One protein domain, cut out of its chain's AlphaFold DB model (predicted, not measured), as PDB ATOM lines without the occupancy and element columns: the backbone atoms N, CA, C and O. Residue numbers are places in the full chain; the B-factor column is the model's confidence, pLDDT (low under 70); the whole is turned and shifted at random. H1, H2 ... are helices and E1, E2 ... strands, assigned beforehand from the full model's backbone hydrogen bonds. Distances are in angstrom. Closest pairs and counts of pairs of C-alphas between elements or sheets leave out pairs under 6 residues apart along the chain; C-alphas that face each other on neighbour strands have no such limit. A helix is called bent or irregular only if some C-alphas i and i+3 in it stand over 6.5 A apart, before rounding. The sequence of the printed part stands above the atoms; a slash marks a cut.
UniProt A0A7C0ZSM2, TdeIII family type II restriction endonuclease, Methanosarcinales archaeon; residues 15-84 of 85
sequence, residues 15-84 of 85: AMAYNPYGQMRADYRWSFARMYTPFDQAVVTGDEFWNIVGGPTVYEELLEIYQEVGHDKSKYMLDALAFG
ATOM      1  N   ALA A  15      40.003 -49.856  33.507       93.81
ATOM      2  CA  ALA A  15      40.352 -48.520  33.966       93.81
ATOM      3  C   ALA A  15      41.200 -48.536  35.242       93.81
ATOM      4  O   ALA A  15      40.914 -49.272  36.188       93.81
ATOM      5  N   MET A  16      42.210 -47.670  35.287       93.75
ATOM      6  CA  MET A  16      43.003 -47.376  36.478       93.75
ATOM      7  C   MET A  16      43.014 -45.866  36.721       93.75
ATOM      8  O   MET A  16      43.367 -45.097  35.833       93.75
ATOM      9  N   ALA A  17      42.692 -45.432  37.941       93.50
ATOM     10  CA  ALA A  17      42.647 -44.004  38.276       93.50
ATOM     11  C   ALA A  17      44.014 -43.297  38.172       93.50
ATOM     12  O   ALA A  17      44.064 -42.076  38.047       93.50
ATOM     13  N   TYR A  18      45.113 -44.056  38.231       93.06
ATOM     14  CA  TYR A  18      46.490 -43.584  38.077       93.06
ATOM     15  C   TYR A  18      47.399 -44.730  37.604       93.06
ATOM     16  O   TYR A  18      47.050 -45.908  37.740       93.06
ATOM     17  N   ASN A  19      48.583 -44.394  37.087       93.38
ATOM     18  CA  ASN A  19      49.642 -45.362  36.813       93.38
ATOM     19  C   ASN A  19      50.615 -45.432  38.012       93.38
ATOM     20  O   ASN A  19      51.241 -44.430  38.351       93.38
ATOM     21  N   PRO A  20      50.785 -46.601  38.661       91.81
ATOM     22  CA  PRO A  20      51.652 -46.733  39.834       91.81
ATOM     23  C   PRO A  20      53.154 -46.620  39.526       91.81
ATOM     24  O   PRO A  20      53.953 -46.540  40.456       91.81
ATOM     25  N   TYR A  21      53.559 -46.646  38.253       93.00
ATOM     26  CA  TYR A  21      54.969 -46.636  37.848       93.00
ATOM     27  C   TYR A  21      55.481 -45.281  37.354       93.00
ATOM     28  O   TYR A  21      56.684 -45.139  37.146       93.00
ATOM     29  N   GLY A  22      54.605 -44.301  37.151       90.69
ATOM     30  CA  GLY A  22      54.974 -42.998  36.605       90.69
ATOM     31  C   GLY A  22      53.794 -42.316  35.929       90.69
ATOM     32  O   GLY A  22      52.707 -42.880  35.852       90.69
ATOM     33  N   GLN A  23      54.008 -41.091  35.453       86.38
ATOM     34  CA  GLN A  23      52.956 -40.307  34.803       86.38
ATOM     35  C   GLN A  23      52.675 -40.805  33.387       86.38
ATOM     36  O   GLN A  23      51.530 -40.798  32.948       86.38
ATOM     37  N   MET A  24      53.703 -41.258  32.666       89.12
ATOM     38  CA  MET A  24      53.526 -41.681  31.286       89.12
ATOM     39  C   MET A  24      52.991 -43.107  31.248       89.12
ATOM     40  O   MET A  24      53.447 -43.985  31.981       89.12
ATOM     41  N   ARG A  25      52.100 -43.398  30.298       89.12
ATOM     42  CA  ARG A  25      51.691 -44.774  29.975       89.12
ATOM     43  C   ARG A  25      52.897 -45.697  29.762       89.12
ATOM     44  O   ARG A  25      52.924 -46.837  30.228       89.12
ATOM     45  N   ALA A  26      53.924 -45.171  29.093       91.25
ATOM     46  CA  ALA A  26      55.174 -45.868  28.815       91.25
ATOM     47  C   ALA A  26      55.955 -46.258  30.078       91.25
ATOM     48  O   ALA A  26      56.839 -47.105  29.977       91.25
ATOM     49  N   ASP A  27      55.635 -45.709  31.253       93.50
ATOM     50  CA  ASP A  27      56.274 -46.061  32.522       93.50
ATOM     51  C   ASP A  27      55.710 -47.345  33.115       93.50
ATOM     52  O   ASP A  27      56.374 -47.977  33.927       93.50
ATOM     53  N   TYR A  28      54.534 -47.802  32.685       92.69
ATOM     54  CA  TYR A  28      53.902 -48.992  33.245       92.69
ATOM     55  C   TYR A  28      54.824 -50.222  33.171       92.69
ATOM     56  O   TYR A  28      55.373 -50.542  32.106       92.69
ATOM     57  N   ARG A  29      55.039 -50.924  34.297       92.19
ATOM     58  CA  ARG A  29      55.943 -52.092  34.358       92.19
ATOM     59  C   ARG A  29      55.282 -53.427  34.694       92.19
ATOM     60  O   ARG A  29      55.918 -54.455  34.459       92.19
ATOM     61  N   TRP A  30      54.033 -53.459  35.163       92.38
ATOM     62  CA  TRP A  30      53.431 -54.715  35.626       92.38
ATOM     63  C   TRP A  30      53.248 -55.715  34.477       92.38
ATOM     64  O   TRP A  30      52.538 -55.467  33.502       92.38
ATOM     65  N   SER A  31      53.938 -56.851  34.569       91.50
ATOM     66  CA  SER A  31      53.986 -57.862  33.508       91.50
ATOM     67  C   SER A  31      52.661 -58.602  33.337       91.50
ATOM     68  O   SER A  31      52.268 -58.877  32.208       91.50
ATOM     69  N   PHE A  32      51.942 -58.876  34.428       90.94
ATOM     70  CA  PHE A  32      50.682 -59.620  34.379       90.94
ATOM     71  C   PHE A  32      49.604 -58.883  33.583       90.94
ATOM     72  O   PHE A  32      49.045 -59.467  32.660       90.94
ATOM     73  N   ALA A  33      49.352 -57.598  33.856       88.12
ATOM     74  CA  ALA A  33      48.385 -56.838  33.058       88.12
ATOM     75  C   ALA A  33      48.749 -56.829  31.569       88.12
ATOM     76  O   ALA A  33      47.872 -57.005  30.729       88.12
ATOM     77  N   ARG A  34      50.036 -56.707  31.228       90.00
ATOM     78  CA  ARG A  34      50.484 -56.734  29.828       90.00
ATOM     79  C   ARG A  34      50.331 -58.095  29.157       90.00
ATOM     80  O   ARG A  34      50.099 -58.148  27.958       90.00
ATOM     81  N   MET A  35      50.458 -59.182  29.913       94.00
ATOM     82  CA  MET A  35      50.339 -60.542  29.390       94.00
ATOM     83  C   MET A  35      48.881 -60.992  29.232       94.00
ATOM     84  O   MET A  35      48.569 -61.732  28.304       94.00
ATOM     85  N   TYR A  36      47.996 -60.563  30.134       92.75
ATOM     86  CA  TYR A  36      46.627 -61.084  30.236       92.75
ATOM     87  C   TYR A  36      45.541 -60.115  29.758       92.75
ATOM     88  O   TYR A  36      44.357 -60.439  29.841       92.75
ATOM     89  N   THR A  37      45.908 -58.940  29.247       90.00
ATOM     90  CA  THR A  37      44.956 -57.976  28.679       90.00
ATOM     91  C   THR A  37      45.444 -57.474  27.321       90.00
ATOM     92  O   THR A  37      46.655 -57.449  27.083       90.00
ATOM     93  N   PRO A  38      44.543 -57.029  26.425       92.31
ATOM     94  CA  PRO A  38      44.931 -56.251  25.255       92.31
ATOM     95  C   PRO A  38      45.315 -54.837  25.716       92.31
ATOM     96  O   PRO A  38      44.548 -53.886  25.571       92.31
ATOM     97  N   PHE A  39      46.490 -54.730  26.340       92.06
ATOM     98  CA  PHE A  39      46.905 -53.583  27.146       92.06
ATOM     99  C   PHE A  39      46.765 -52.257  26.387       92.06
ATOM    100  O   PHE A  39      46.143 -51.323  26.884       92.06
ATOM    101  N   ASP A  40      47.249 -52.204  25.147       90.38
ATOM    102  CA  ASP A  40      47.229 -51.002  24.299       90.38
ATOM    103  C   ASP A  40      45.865 -50.606  23.742       90.38
ATOM    104  O   ASP A  40      45.719 -49.508  23.221       90.38
ATOM    105  N   GLN A  41      44.860 -51.471  23.866       91.94
ATOM    106  CA  GLN A  41      43.531 -51.237  23.294       91.94
ATOM    107  C   GLN A  41      42.454 -51.067  24.363       91.94
ATOM    108  O   GLN A  41      41.487 -50.343  24.149       91.94
ATOM    109  N   ALA A  42      42.595 -51.760  25.495       92.38
ATOM    110  CA  ALA A  42      41.559 -51.818  26.516       92.38
ATOM    111  C   ALA A  42      41.984 -51.243  27.865       92.38
ATOM    112  O   ALA A  42      41.102 -50.994  28.679       92.38
ATOM    113  N   VAL A  43      43.277 -51.050  28.142       93.94
ATOM    114  CA  VAL A  43      43.711 -50.484  29.427       93.94
ATOM    115  C   VAL A  43      43.852 -48.976  29.297       93.94
ATOM    116  O   VAL A  43      44.633 -48.503  28.473       93.94
ATOM    117  N   VAL A  44      43.120 -48.247  30.137       94.62
ATOM    118  CA  VAL A  44      43.165 -46.783  30.243       94.62
ATOM    119  C   VAL A  44      43.629 -46.404  31.645       94.62
ATOM    120  O   VAL A  44      43.141 -46.965  32.633       94.62
ATOM    121  N   THR A  45      44.598 -45.498  31.753       94.12
ATOM    122  CA  THR A  45      45.203 -45.136  33.046       94.12
ATOM    123  C   THR A  45      45.310 -43.629  33.212       94.12
ATOM    124  O   THR A  45      45.634 -42.956  32.244       94.12
ATOM    125  N   GLY A  46      45.122 -43.112  34.428       93.50
ATOM    126  CA  GLY A  46      45.372 -41.696  34.714       93.50
ATOM    127  C   GLY A  46      44.512 -40.780  33.842       93.50
ATOM    128  O   GLY A  46      43.287 -40.919  33.835       93.50
ATOM    129  N   ASP A  47      45.154 -39.884  33.098       94.06
ATOM    130  CA  ASP A  47      44.510 -38.936  32.187       94.06
ATOM    131  C   ASP A  47      43.597 -39.629  31.165       94.06
ATOM    132  O   ASP A  47      42.459 -39.206  30.987       94.06
ATOM    133  N   GLU A  48      44.013 -40.752  30.569       93.62
ATOM    134  CA  GLU A  48      43.190 -41.510  29.610       93.62
ATOM    135  C   GLU A  48      41.836 -41.921  30.212       93.62
ATOM    136  O   GLU A  48      40.797 -41.848  29.553       93.62
ATOM    137  N   PHE A  49      41.840 -42.354  31.477       95.12
ATOM    138  CA  PHE A  49      40.631 -42.760  32.187       95.12
ATOM    139  C   PHE A  49      39.746 -41.555  32.517       95.12
ATOM    140  O   PHE A  49      38.549 -41.564  32.223       95.12
ATOM    141  N   TRP A  50      40.326 -40.512  33.110       95.88
ATOM    142  CA  TRP A  50      39.571 -39.330  33.528       95.88
ATOM    143  C   TRP A  50      39.038 -38.527  32.336       95.88
ATOM    144  O   TRP A  50      37.927 -37.999  32.414       95.88
ATOM    145  N   ASN A  51      39.724 -38.563  31.194       95.88
ATOM    146  CA  ASN A  51      39.245 -37.997  29.934       95.88
ATOM    147  C   ASN A  51      37.964 -38.674  29.432       95.88
ATOM    148  O   ASN A  51      37.091 -37.998  28.894       95.88
ATOM    149  N   ILE A  52      37.816 -39.988  29.632       95.31
ATOM    150  CA  ILE A  52      36.588 -40.721  29.279       95.31
ATOM    151  C   ILE A  52      35.443 -40.362  30.232       95.31
ATOM    152  O   ILE A  52      34.294 -40.254  29.806       95.31
ATOM    153  N   VAL A  53      35.742 -40.209  31.524       95.31
ATOM    154  CA  VAL A  53      34.727 -39.988  32.563       95.31
ATOM    155  C   VAL A  53      34.226 -38.545  32.585       95.31
ATOM    156  O   VAL A  53      33.030 -38.325  32.765       95.31
ATOM    157  N   GLY A  54      35.123 -37.573  32.429       94.00
ATOM    158  CA  GLY A  54      34.821 -36.164  32.678       94.00
ATOM    159  C   GLY A  54      35.436 -35.172  31.689       94.00
ATOM    160  O   GLY A  54      35.046 -34.008  31.693       94.00
ATOM    161  N   GLY A  55      36.318 -35.623  30.796       95.50
ATOM    162  CA  GLY A  55      36.907 -34.795  29.746       95.50
ATOM    163  C   GLY A  55      38.322 -34.286  30.051       95.50
ATOM    164  O   GLY A  55      38.880 -34.612  31.096       95.50
ATOM    165  N   PRO A  56      38.902 -33.494  29.125       94.56
ATOM    166  CA  PRO A  56      40.345 -33.236  29.036       94.56
ATOM    167  C   PRO A  56      41.032 -32.586  30.238       94.56
ATOM    168  O   PRO A  56      42.250 -32.638  30.294       94.56
ATOM    169  N   THR A  57      40.294 -31.909  31.122       95.75
ATOM    170  CA  THR A  57      40.857 -31.134  32.246       95.75
ATOM    171  C   THR A  57      40.609 -31.779  33.605       95.75
ATOM    172  O   THR A  57      41.145 -31.338  34.619       95.75
ATOM    173  N   VAL A  58      39.786 -32.832  33.653       96.62
ATOM    174  CA  VAL A  58      39.314 -33.407  34.919       96.62
ATOM    175  C   VAL A  58      40.442 -34.062  35.698       96.62
ATOM    176  O   VAL A  58      40.409 -34.077  36.928       96.62
ATOM    177  N   TYR A  59      41.445 -34.602  35.009       95.00
ATOM    178  CA  TYR A  59      42.573 -35.210  35.695       95.00
ATOM    179  C   TYR A  59      43.396 -34.165  36.450       95.00
ATOM    180  O   TYR A  59      43.696 -34.353  37.627       95.00
ATOM    181  N   GLU A  60      43.712 -33.050  35.795       94.94
ATOM    182  CA  GLU A  60      44.469 -31.943  36.369       94.94
ATOM    183  C   GLU A  60      43.693 -31.278  37.507       94.94
ATOM    184  O   GLU A  60      44.236 -31.131  38.600       94.94
ATOM    185  N   GLU A  61      42.408 -30.978  37.298       96.94
ATOM    186  CA  GLU A  61      41.529 -30.408  38.328       96.94
ATOM    187  C   GLU A  61      41.470 -31.303  39.577       96.94
ATOM    188  O   GLU A  61      41.549 -30.828  40.712       96.94
ATOM    189  N   LEU A  62      41.383 -32.624  39.394       95.50
ATOM    190  CA  LEU A  62      41.377 -33.566  40.507       95.50
ATOM    191  C   LEU A  62      42.711 -33.543  41.270       95.50
ATOM    192  O   LEU A  62      42.715 -33.573  42.504       95.50
ATOM    193  N   LEU A  63      43.840 -33.482  40.561       94.62
ATOM    194  CA  LEU A  63      45.165 -33.376  41.176       94.62
ATOM    195  C   LEU A  63      45.332 -32.066  41.954       94.62
ATOM    196  O   LEU A  63      45.910 -32.090  43.042       94.62
ATOM    197  N   GLU A  64      44.810 -30.954  41.440       97.38
ATOM    198  CA  GLU A  64      44.795 -29.661  42.132       97.38
ATOM    199  C   GLU A  64      44.009 -29.746  43.445       97.38
ATOM    200  O   GLU A  64      44.534 -29.380  44.497       97.38
ATOM    201  N   ILE A  65      42.813 -30.344  43.421       96.88
ATOM    202  CA  ILE A  65      42.005 -30.568  44.631       96.88
ATOM    203  C   ILE A  65      42.760 -31.445  45.641       96.88
ATOM    204  O   ILE A  65      42.785 -31.141  46.836       96.88
ATOM    205  N   TYR A  66      43.400 -32.533  45.194       94.50
ATOM    206  CA  TYR A  66      44.204 -33.381  46.083       94.50
ATOM    207  C   TYR A  66      45.356 -32.606  46.735       94.50
ATOM    208  O   TYR A  66      45.635 -32.817  47.918       94.50
ATOM    209  N   GLN A  67      46.019 -31.719  45.990       95.50
ATOM    210  CA  GLN A  67      47.094 -30.876  46.516       95.50
ATOM    211  C   GLN A  67      46.571 -29.845  47.519       95.50
ATOM    212  O   GLN A  67      47.160 -29.708  48.591       95.50
ATOM    213  N   GLU A  68      45.462 -29.173  47.211       97.25
ATOM    214  CA  GLU A  68      44.815 -28.193  48.092       97.25
ATOM    215  C   GLU A  68      44.404 -28.839  49.420       97.25
ATOM    216  O   GLU A  68      44.837 -28.420  50.496       97.25
ATOM    217  N   VAL A  69      43.651 -29.941  49.358       96.12
ATOM    218  CA  VAL A  69      43.213 -30.670  50.556       96.12
ATOM    219  C   VAL A  69      44.413 -31.227  51.323       96.12
ATOM    220  O   VAL A  69      44.440 -31.181  52.555       96.12
ATOM    221  N   GLY A  70      45.419 -31.745  50.616       94.06
ATOM    222  CA  GLY A  70      46.649 -32.248  51.218       94.06
ATOM    223  C   GLY A  70      47.393 -31.167  51.997       94.06
ATOM    224  O   GLY A  70      47.796 -31.404  53.136       94.06
ATOM    225  N   HIS A  71      47.523 -29.970  51.427       94.00
ATOM    226  CA  HIS A  71      48.121 -28.818  52.094       94.00
ATOM    227  C   HIS A  71      47.334 -28.438  53.355       94.00
ATOM    228  O   HIS A  71      47.913 -28.372  54.445       94.00
ATOM    229  N   ASP A  72      46.015 -28.304  53.244       94.69
ATOM    230  CA  ASP A  72      45.144 -27.878  54.343       94.69
ATOM    231  C   ASP A  72      45.076 -28.882  55.497       94.69
ATOM    232  O   ASP A  72      44.922 -28.508  56.663       94.69
ATOM    233  N   LYS A  73      45.181 -30.177  55.190       92.81
ATOM    234  CA  LYS A  73      45.120 -31.254  56.188       92.81
ATOM    235  C   LYS A  73      46.490 -31.736  56.649       92.81
ATOM    236  O   LYS A  73      46.544 -32.465  57.635       92.81
ATOM    237  N   SER A  74      47.580 -31.306  56.013       89.75
ATOM    238  CA  SER A  74      48.947 -31.763  56.310       89.75
ATOM    239  C   SER A  74      49.297 -31.665  57.796       89.75
ATOM    240  O   SER A  74      49.720 -32.648  58.398       89.75
ATOM    241  N   LYS A  75      49.049 -30.508  58.420       85.62
ATOM    242  CA  LYS A  75      49.329 -30.283  59.842       85.62
ATOM    243  C   LYS A  75      48.502 -31.195  60.746       85.62
ATOM    244  O   LYS A  75      49.054 -31.835  61.630       85.62
ATOM    245  N   TYR A  76      47.199 -31.300  60.484       88.56
ATOM    246  CA  TYR A  76      46.317 -32.199  61.231       88.56
ATOM    247  C   TYR A  76      46.767 -33.663  61.114       88.56
ATOM    248  O   TYR A  76      46.807 -34.370  62.113       88.56
ATOM    249  N   MET A  77      47.143 -34.104  59.912       85.31
ATOM    250  CA  MET A  77      47.629 -35.464  59.664       85.31
ATOM    251  C   MET A  77      48.935 -35.744  60.414       85.31
ATOM    252  O   MET A  77      49.087 -36.815  60.996       85.31
ATOM    253  N   LEU A  78      49.870 -34.788  60.425       86.06
ATOM    254  CA  LEU A  78      51.127 -34.904  61.170       86.06
ATOM    255  C   LEU A  78      50.886 -34.960  62.679       86.06
ATOM    256  O   LEU A  78      51.470 -35.807  63.352       86.06
ATOM    257  N   ASP A  79      49.997 -34.114  63.194       85.56
ATOM    258  CA  ASP A  79      49.626 -34.112  64.607       85.56
ATOM    259  C   ASP A  79      48.924 -35.434  64.990       85.56
ATOM    260  O   ASP A  79      49.269 -36.051  65.996       85.56
ATOM    261  N   ALA A  80      48.006 -35.942  64.162       85.69
ATOM    262  CA  ALA A  80      47.346 -37.231  64.387       85.69
ATOM    263  C   ALA A  80      48.340 -38.409  64.385       85.69
ATOM    264  O   ALA A  80      48.279 -39.275  65.258       85.69
ATOM    265  N   LEU A  81      49.302 -38.423  63.455       84.38
ATOM    266  CA  LEU A  81      50.344 -39.456  63.387       84.38
ATOM    267  C   LEU A  81      51.322 -39.392  64.569       84.38
ATOM    268  O   LEU A  81      51.776 -40.433  65.041       84.38
ATOM    269  N   ALA A  82      51.663 -38.189  65.035       81.69
ATOM    270  CA  ALA A  82      52.601 -37.993  66.138       81.69
ATOM    271  C   ALA A  82      51.980 -38.293  67.510       81.69
ATOM    272  O   ALA A  82      52.682 -38.768  68.404       81.69
ATOM    273  N   PHE A  83      50.683 -38.014  67.682       80.12
ATOM    274  CA  PHE A  83      50.013 -38.085  68.983       80.12
ATOM    275  C   PHE A  83      48.985 -39.222  69.111       80.12
ATOM    276  O   PHE A  83      48.516 -39.471  70.219       80.12
ATOM    277  N   GLY A  84      48.718 -39.974  68.036       63.62
ATOM    278  CA  GLY A  84      48.113 -41.309  68.095       63.62
ATOM    279  C   GLY A  84      46.681 -41.371  68.631       63.62
ATOM    280  O   GLY A  84      46.364 -42.309  69.366       63.62
TER     281      GLY A  84
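This is residues 15 to 84 of the 85 residues of the protein "TdeIII family type II restriction endonuclease" of Methanosarcinales archaeon (UniProt A0A7C0ZSM2). A small body of short helices, one short strand and a long unnamed opening stretch bears one long, bent helix, H4, and residues 63 to 84, of which 63 to 83 belong to H4, stick out from the body as an arm. H3 and the first arm of H4 make a corner where the body gives way to the arm. The 70 printed residues hold, in order, H1, H2, E1, H3 and H4, and the class is mostly helix. The whole is only just loose, close to extended, with a radius of gyration of the C-alphas of 16.1 A, and elongated, spanning 47 by 28 by 16 A.

Start at C-alpha 15, (40.352, -48.520, 33.966); residues 15 to 30 hold no named element. Find H1 at residues 31 to 36, H2 at 39 to 42, E1 at 43 to 45 and H3, 9.8 A long, at 47 to 53. H4, residues 58 to 83, was assigned as one helix by its hydrogen bonds but is bent: C-alphas 72 and 75 are 7.3 A apart. Its arm H4a, residues 58 to 72, runs 21.0 A from C-alpha 58 at (39.314, -33.407, 34.919); its arm H4b, residues 75 to 83, is 12.0 A long and ends at C-alpha 83 at (50.013, -38.085, 68.983).

Look first at residues 15 to 16, which pair in parallel with residues 44 to 45 of E1; E1 pairs with no named strand. H1 and H2 are close but not clearly touching, with the closest C-alphas, Ala 33 and Phe 39, 6.9 A apart. E1 and H3 meet only through their link. H3 touches H4a at residues 58 to 59 alone, about perpendicular at 76 degrees; the closest C-alphas are Asp 47 and Tyr 59, 5.5 A. H4a and H4b stand at a steep tilt of 55 degrees. Every O i to N i+4 pair is within hydrogen-bond range in H1, H4a and H4b, and 2 of 3 in H3; H2 is too short for such a pair.

The C-alphas farthest apart are those of Gln 41 and Phe 83, 48.0 A. Without residues 63 to 84, the body spans 32 by 19 by 13 A. The printed part has no cut, and the links between named elements are tight. Mean pLDDT of the printed part is 91.9, and residue 84 is under 70.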